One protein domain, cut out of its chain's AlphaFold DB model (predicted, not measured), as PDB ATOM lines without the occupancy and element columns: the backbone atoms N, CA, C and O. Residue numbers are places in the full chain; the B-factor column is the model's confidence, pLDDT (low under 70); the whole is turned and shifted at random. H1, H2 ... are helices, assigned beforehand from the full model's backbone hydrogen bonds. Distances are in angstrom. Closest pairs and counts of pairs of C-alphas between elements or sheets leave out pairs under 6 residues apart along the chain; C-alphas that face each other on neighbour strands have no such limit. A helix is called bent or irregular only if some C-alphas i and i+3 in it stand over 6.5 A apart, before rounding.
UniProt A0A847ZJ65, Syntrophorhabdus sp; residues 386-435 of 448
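What this domain is: This is residues 386 to 435 of the 448 residues of a protein of Syntrophorhabdus sp (UniProt A0A847ZJ65). The chain runs as a flat, open horseshoe, with H1, the longest helix, making one side and H2 turning into the short H3 making the other, joined by the long link of residues 408 to 419. Residues 386 to 395, before H1, fold back across the open side, and the first and last printed C-alphas, those of Tyr 386 and Lys 435, come to 11.0 A from each other. The printed part has 50 residues, with three named helices in the order H1, H2, H3 and no named strand, and its class is all helix. It is loose, with a radius of gyration of the C-alphas of 12.4 A, and spans 35 by 27 by 9 A.

Where its parts are: H1 is residues 396 to 407, 17.0 A from first to last C-alpha; it begins at C-alpha 396 at (-24.787, 45.787, 25.593) and ends at C-alpha 407 at (-33.029, 33.995, 34.588). H2 is residues 420 to 427 and measures 10.5 A. H3 is residues 429 to 434, measures 10.2 A and ends at C-alpha 434 at (-14.813, 37.119, 7.045). H3 is neither bent nor irregular, but only just: C-alphas 430 and 433 are 6.2 A apart.

How they stand to each other: H1 touches no helix; it is apart from H2 and from H3. H2 and H3 only just touch, and only at the corner by their link, with 3 pairs of C-alphas within 8 A. Their closest C-alphas, those of Val 425 and Met 431, are 5.4 A apart. The lines of H2 and H3 are about perpendicular, at 73 degrees, and their centres are 10.5 A apart. In H1 and H2 every O i to N i+4 pair is within hydrogen-bond range. In H3, 0 of 2 such pairs are within range, while 2 of 3 O i to N i+3 pairs are.

The domain as a whole: The two C-alphas farthest apart, those of Phe 407 and Glu 433, are 35.1 A from each other. The link from H1 to H2, residues 408 to 419, is long, and its C-alphas lie 3 to 15 A from the mean of all C-alphas. The link from H2 to H3, residue 428, is tight. Residues 405 to 412, of which 405 to 407 belong to H1, stand free, as do residues 427 to 432, of which 429 to 432 belong to H3. The printed part has no cut. The mean pLDDT of the printed part is 92.3, and no printed residue is under 70.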
ATOM      1  N   TYR A 386     -20.478  39.169  20.109       95.81
ATOM      2  CA  TYR A 386     -19.116  39.685  20.308       95.81
ATOM      3  C   TYR A 386     -18.626  40.613  19.184       95.81
ATOM      4  O   TYR A 386     -17.643  41.325  19.384       95.81
ATOM      5  N   LEU A 387     -19.296  40.640  18.025       95.94
ATOM      6  CA  LEU A 387     -19.033  41.631  16.973       95.94
ATOM      7  C   LEU A 387     -19.712  42.962  17.308       95.94
ATOM      8  O   LEU A 387     -19.088  44.019  17.285       95.94
ATOM      9  N   THR A 388     -21.006  42.906  17.611       94.94
ATOM     10  CA  THR A 388     -21.848  44.101  17.769       94.94
ATOM     11  C   THR A 388     -21.824  44.652  19.192       94.94
ATOM     12  O   THR A 388     -21.885  45.864  19.387       94.94
ATOM     13  N   GLY A 389     -21.697  43.784  20.196       94.69
ATOM     14  CA  GLY A 389     -21.710  44.107  21.621       94.69
ATOM     15  C   GLY A 389     -20.813  45.279  22.018       94.69
ATOM     16  O   GLY A 389     -21.321  46.213  22.636       94.69
ATOM     17  N   PRO A 390     -19.515  45.261  21.664       94.44
ATOM     18  CA  PRO A 390     -18.585  46.353  21.964       94.44
ATOM     19  C   PRO A 390     -18.838  47.653  21.186       94.44
ATOM     20  O   PRO A 390     -18.272  48.689  21.524       94.44
ATOM     21  N   MET A 391     -19.647  47.598  20.124       94.06
ATOM     22  CA  MET A 391     -19.841  48.708  19.188       94.06
ATOM     23  C   MET A 391     -21.125  49.504  19.448       94.06
ATOM     24  O   MET A 391     -21.213  50.656  19.027       94.06
ATOM     25  N   TYR A 392     -22.100  48.919  20.152       89.50
ATOM     26  CA  TYR A 392     -23.387  49.545  20.464       89.50
ATOM     27  C   TYR A 392     -23.602  49.686  21.982       89.50
ATOM     28  O   TYR A 392     -23.490  48.724  22.742       89.50
ATOM     29  N   GLY A 393     -23.957  50.899  22.430       80.06
ATOM     30  CA  GLY A 393     -24.104  51.231  23.856       80.06
ATOM     31  C   GLY A 393     -22.807  51.030  24.659       80.06
ATOM     32  O   GLY A 393     -21.735  50.871  24.076       80.06
ATOM     33  N   PRO A 394     -22.858  51.023  26.003       84.25
ATOM     34  CA  PRO A 394     -21.755  50.506  26.799       84.25
ATOM     35  C   PRO A 394     -21.855  48.974  26.863       84.25
ATOM     36  O   PRO A 394     -22.505  48.429  27.754       84.25
ATOM     37  N   ASN A 395     -21.227  48.285  25.904       91.50
ATOM     38  CA  ASN A 395     -21.077  46.825  25.886       91.50
ATOM     39  C   ASN A 395     -22.393  46.057  26.110       91.50
ATOM     40  O   ASN A 395     -22.465  45.199  26.991       91.50
ATOM     41  N   TYR A 396     -23.439  46.319  25.316       91.88
ATOM     42  CA  TYR A 396     -24.787  45.787  25.593       91.88
ATOM     43  C   TYR A 396     -24.836  44.252  25.762       91.88
ATOM     44  O   TYR A 396     -25.642  43.726  26.530       91.88
ATOM     45  N   HIS A 397     -23.943  43.533  25.079       93.50
ATOM     46  CA  HIS A 397     -23.789  42.088  25.208       93.50
ATOM     47  C   HIS A 397     -23.511  41.596  26.633       93.50
ATOM     48  O   HIS A 397     -24.017  40.546  27.016       93.50
ATOM     49  N   GLU A 398     -22.748  42.343  27.435       94.38
ATOM     50  CA  GLU A 398     -22.459  41.973  28.823       94.38
ATOM     51  C   GLU A 398     -23.735  41.971  29.669       94.38
ATOM     52  O   GLU A 398     -23.925  41.095  30.509       94.38
ATOM     53  N   TRP A 399     -24.624  42.938  29.435       91.56
ATOM     54  CA  TRP A 399     -25.923  43.001  30.100       91.56
ATOM     55  C   TRP A 399     -26.827  41.854  29.672       91.56
ATOM     56  O   TRP A 399     -27.431  41.212  30.525       91.56
ATOM     57  N   LEU A 400     -26.877  41.555  28.371       92.50
ATOM     58  CA  LEU A 400     -27.687  40.454  27.858       92.50
ATOM     59  C   LEU A 400     -27.243  39.099  28.433       92.50
ATOM     60  O   LEU A 400     -28.090  38.303  28.832       92.50
ATOM     61  N   LEU A 401     -25.932  38.860  28.536       94.19
ATOM     62  CA  LEU A 401     -25.388  37.643  29.148       94.19
ATOM     63  C   LEU A 401     -25.675  37.577  30.655       94.19
ATOM     64  O   LEU A 401     -26.089  36.532  31.138       94.19
ATOM     65  N   LYS A 402     -25.565  38.693  31.388       93.94
ATOM     66  CA  LYS A 402     -25.951  38.742  32.812       93.94
ATOM     67  C   LYS A 402     -27.433  38.435  33.026       93.94
ATOM     68  O   LYS A 402     -27.773  37.753  33.985       93.94
ATOM     69  N   VAL A 403     -28.312  38.931  32.152       92.50
ATOM     70  CA  VAL A 403     -29.749  38.612  32.196       92.50
ATOM     71  C   VAL A 403     -29.968  37.126  31.916       92.50
ATOM     72  O   VAL A 403     -30.710  36.481  32.651       92.50
ATOM     73  N   LYS A 404     -29.293  36.570  30.902       93.56
ATOM     74  CA  LYS A 404     -29.341  35.135  30.597       93.56
ATOM     75  C   LYS A 404     -28.920  34.292  31.803       93.56
ATOM     76  O   LYS A 404     -29.682  33.430  32.213       93.56
ATOM     77  N   ASP A 405     -27.785  34.600  32.425       93.88
ATOM     78  CA  ASP A 405     -27.283  33.860  33.587       93.88
ATOM     79  C   ASP A 405     -28.177  34.011  34.831       93.88
ATOM     80  O   ASP A 405     -28.240  33.104  35.657       93.88
ATOM     81  N   ALA A 406     -28.873  35.143  34.977       93.06
ATOM     82  CA  ALA A 406     -29.763  35.385  36.110       93.06
ATOM     83  C   ALA A 406     -31.095  34.625  35.999       93.06
ATOM     84  O   ALA A 406     -31.569  34.098  37.001       93.06
ATOM     85  N   PHE A 407     -31.698  34.584  34.807       92.38
ATOM     86  CA  PHE A 407     -33.029  33.995  34.588       92.38
ATOM     87  C   PHE A 407     -32.993  32.578  34.002       92.38
ATOM     88  O   PHE A 407     -33.999  31.878  34.034       92.38
ATOM     89  N   ASP A 408     -31.855  32.148  33.463       93.56
ATOM     90  CA  ASP A 408     -31.628  30.795  32.959       93.56
ATOM     91  C   ASP A 408     -30.157  30.375  33.173       93.56
ATOM     92  O   ASP A 408     -29.386  30.243  32.215       93.56
ATOM     93  N   PRO A 409     -29.740  30.155  34.434       91.69
ATOM     94  CA  PRO A 409     -28.353  29.830  34.778       91.69
ATOM     95  C   PRO A 409     -27.866  28.503  34.178       91.69
ATOM     96  O   PRO A 409     -26.661  28.286  34.053       91.69
ATOM     97  N   LEU A 410     -28.787  27.606  33.809       90.62
ATOM     98  CA  LEU A 410     -28.472  26.324  33.172       90.62
ATOM     99  C   LEU A 410     -28.476  26.402  31.640       90.62
ATOM    100  O   LEU A 410     -28.111  25.422  30.993       90.62
ATOM    101  N   TRP A 411     -28.840  27.555  31.065       91.06
ATOM    102  CA  TRP A 411     -28.920  27.784  29.623       91.06
ATOM    103  C   TRP A 411     -29.819  26.767  28.900       91.06
ATOM    104  O   TRP A 411     -29.494  26.298  27.808       91.06
ATOM    105  N   ILE A 412     -30.952  26.410  29.504       89.69
ATOM    106  CA  ILE A 412     -31.883  25.417  28.945       89.69
ATOM    107  C   ILE A 412     -32.913  26.033  27.989       89.69
ATOM    108  O   ILE A 412     -33.435  25.344  27.113       89.69
ATOM    109  N   CYS A 413     -33.189  27.336  28.093       90.94
ATOM    110  CA  CYS A 413     -34.070  28.036  27.166       90.94
ATOM    111  C   CYS A 413     -33.347  28.360  25.860       90.94
ATOM    112  O   CYS A 413     -32.494  29.252  25.809       90.94
ATOM    113  N   HIS A 414     -33.738  27.638  24.807       87.19
ATOM    114  CA  HIS A 414     -33.277  27.800  23.428       87.19
ATOM    115  C   HIS A 414     -31.754  28.017  23.294       87.19
ATOM    116  O   HIS A 414     -31.332  28.967  22.629       87.19
ATOM    117  N   PRO A 415     -30.901  27.171  23.907       83.75
ATOM    118  CA  PRO A 415     -29.477  27.213  23.605       83.75
ATOM    119  C   PRO A 415     -29.308  26.972  22.096       83.75
ATOM    120  O   PRO A 415     -29.980  26.095  21.551       83.75
ATOM    121  N   PRO A 416     -28.476  27.748  21.384       86.81
ATOM    122  CA  PRO A 416     -27.423  28.631  21.903       86.81
ATOM    123  C   PRO A 416     -27.763  30.125  22.056       86.81
ATOM    124  O   PRO A 416     -26.860  30.946  22.209       86.81
ATOM    125  N   VAL A 417     -29.030  30.534  21.999       90.25
ATOM    126  CA  VAL A 417     -29.424  31.949  22.114       90.25
ATOM    127  C   VAL A 417     -29.020  32.509  23.497       90.25
ATOM    128  O   VAL A 417     -29.248  31.845  24.509       90.25
ATOM    129  N   PRO A 418     -28.402  33.712  23.583       91.75
ATOM    130  CA  PRO A 418     -28.256  34.739  22.541       91.75
ATOM    131  C   PRO A 418     -26.984  34.642  21.680       91.75
ATOM    132  O   PRO A 418     -26.748  35.519  20.861       91.75
ATOM    133  N   LEU A 419     -26.170  33.599  21.840       93.12
ATOM    134  CA  LEU A 419     -24.877  33.417  21.166       93.12
ATOM    135  C   LEU A 419     -24.952  32.562  19.892       93.12
ATOM    136  O   LEU A 419     -23.924  32.114  19.388       93.12
ATOM    137  N   ALA A 420     -26.150  32.333  19.349       90.94
ATOM    138  CA  ALA A 420     -26.345  31.448  18.202       90.94
ATOM    139  C   ALA A 420     -25.521  31.846  16.973       90.94
ATOM    140  O   ALA A 420     -24.929  30.991  16.318       90.94
ATOM    141  N   HIS A 421     -25.429  33.144  16.692       92.81
ATOM    142  CA  HIS A 421     -24.648  33.648  15.568       92.81
ATOM    143  C   HIS A 421     -23.137  33.594  15.836       92.81
ATOM    144  O   HIS A 421     -22.370  33.324  14.914       92.81
ATOM    145  N   ASP A 422     -22.693  33.791  17.082       94.25
ATOM    146  CA  ASP A 422     -21.289  33.581  17.453       94.25
ATOM    147  C   ASP A 422     -20.895  32.111  17.292       94.25
ATOM    148  O   ASP A 422     -19.864  31.817  16.693       94.25
ATOM    149  N   GLU A 423     -21.726  31.179  17.769       92.00
ATOM    150  CA  GLU A 423     -21.485  29.747  17.602       92.00
ATOM    151  C   GLU A 423     -21.492  29.341  16.124       92.00
ATOM    152  O   GLU A 423     -20.613  28.597  15.688       92.00
ATOM    153  N   PHE A 424     -22.438  29.861  15.337       92.31
ATOM    154  CA  PHE A 424     -22.498  29.625  13.898       92.31
ATOM    155  C   PHE A 424     -21.197  30.044  13.202       92.31
ATOM    156  O   PHE A 424     -20.577  29.222  12.526       92.31
ATOM    157  N   VAL A 425     -20.722  31.275  13.435       94.44
ATOM    158  CA  VAL A 425     -19.434  31.760  12.905       94.44
ATOM    159  C   VAL A 425     -18.261  30.922  13.428       94.44
ATOM    160  O   VAL A 425     -17.247  30.746  12.743       94.44
ATOM    161  N   GLU A 426     -18.363  30.382  14.645       91.94
ATOM    162  CA  GLU A 426     -17.328  29.506  15.179       91.94
ATOM    163  C   GLU A 426     -17.270  28.131  14.501       91.94
ATOM    164  O   GLU A 426     -16.175  27.606  14.285       91.94
ATOM    165  N   ARG A 427     -18.423  27.566  14.149       91.06
ATOM    166  CA  ARG A 427     -18.553  26.211  13.600       91.06
ATOM    167  C   ARG A 427     -18.420  26.154  12.083       91.06
ATOM    168  O   ARG A 427     -17.881  25.173  11.580       91.06
ATOM    169  N   ALA A 428     -18.912  27.162  11.370       93.56
ATOM    170  CA  ALA A 428     -18.935  27.193   9.913       93.56
ATOM    171  C   ALA A 428     -17.550  27.568   9.341       93.56
ATOM    172  O   ALA A 428     -17.096  28.698   9.544       93.56
ATOM    173  N   PRO A 429     -16.857  26.670   8.606       95.44
ATOM    174  CA  PRO A 429     -15.516  26.956   8.089       95.44
ATOM    175  C   PRO A 429     -15.470  28.157   7.136       95.44
ATOM    176  O   PRO A 429     -14.539  28.955   7.217       95.44
ATOM    177  N   TRP A 430     -16.494  28.334   6.293       95.38
ATOM    178  CA  TRP A 430     -16.574  29.441   5.329       95.38
ATOM    179  C   TRP A 430     -16.755  30.812   5.990       95.38
ATOM    180  O   TRP A 430     -16.416  31.833   5.402       95.38
ATOM    181  N   MET A 431     -17.245  30.866   7.233       96.12
ATOM    182  CA  MET A 431     -17.400  32.127   7.968       96.12
ATOM    183  C   MET A 431     -16.073  32.651   8.528       96.12
ATOM    184  O   MET A 431     -15.970  33.825   8.879       96.12
ATOM    185  N   LYS A 432     -15.037  31.804   8.607       94.75
ATOM    186  CA  LYS A 432     -13.723  32.181   9.153       94.75
ATOM    187  C   LYS A 432     -13.012  33.229   8.313       94.75
ATOM    188  O   LYS A 432     -12.295  34.054   8.869       94.75
ATOM    189  N   GLU A 433     -13.240  33.216   7.006       94.00
ATOM    190  CA  GLU A 433     -12.620  34.137   6.049       94.00
ATOM    191  C   GLU A 433     -13.022  35.591   6.294       94.00
ATOM    192  O   GLU A 433     -12.224  36.505   6.100       94.00
ATOM    193  N   ILE A 434     -14.249  35.798   6.775       95.12
ATOM    194  CA  ILE A 434     -14.813  37.119   7.045       95.12
ATOM    195  C   ILE A 434     -14.868  37.437   8.540       95.12
ATOM    196  O   ILE A 434     -15.459  38.437   8.938       95.12
ATOM    197  N   LYS A 435     -14.246  36.628   9.402       95.81
ATOM    198  CA  LYS A 435     -14.175  36.926  10.831       95.81
ATOM    199  C   LYS A 435     -12.948  37.780  11.156       95.81
ATOM    200  O   LYS A 435     -11.833  37.275  11.223       95.81
TER     201      LYS A 435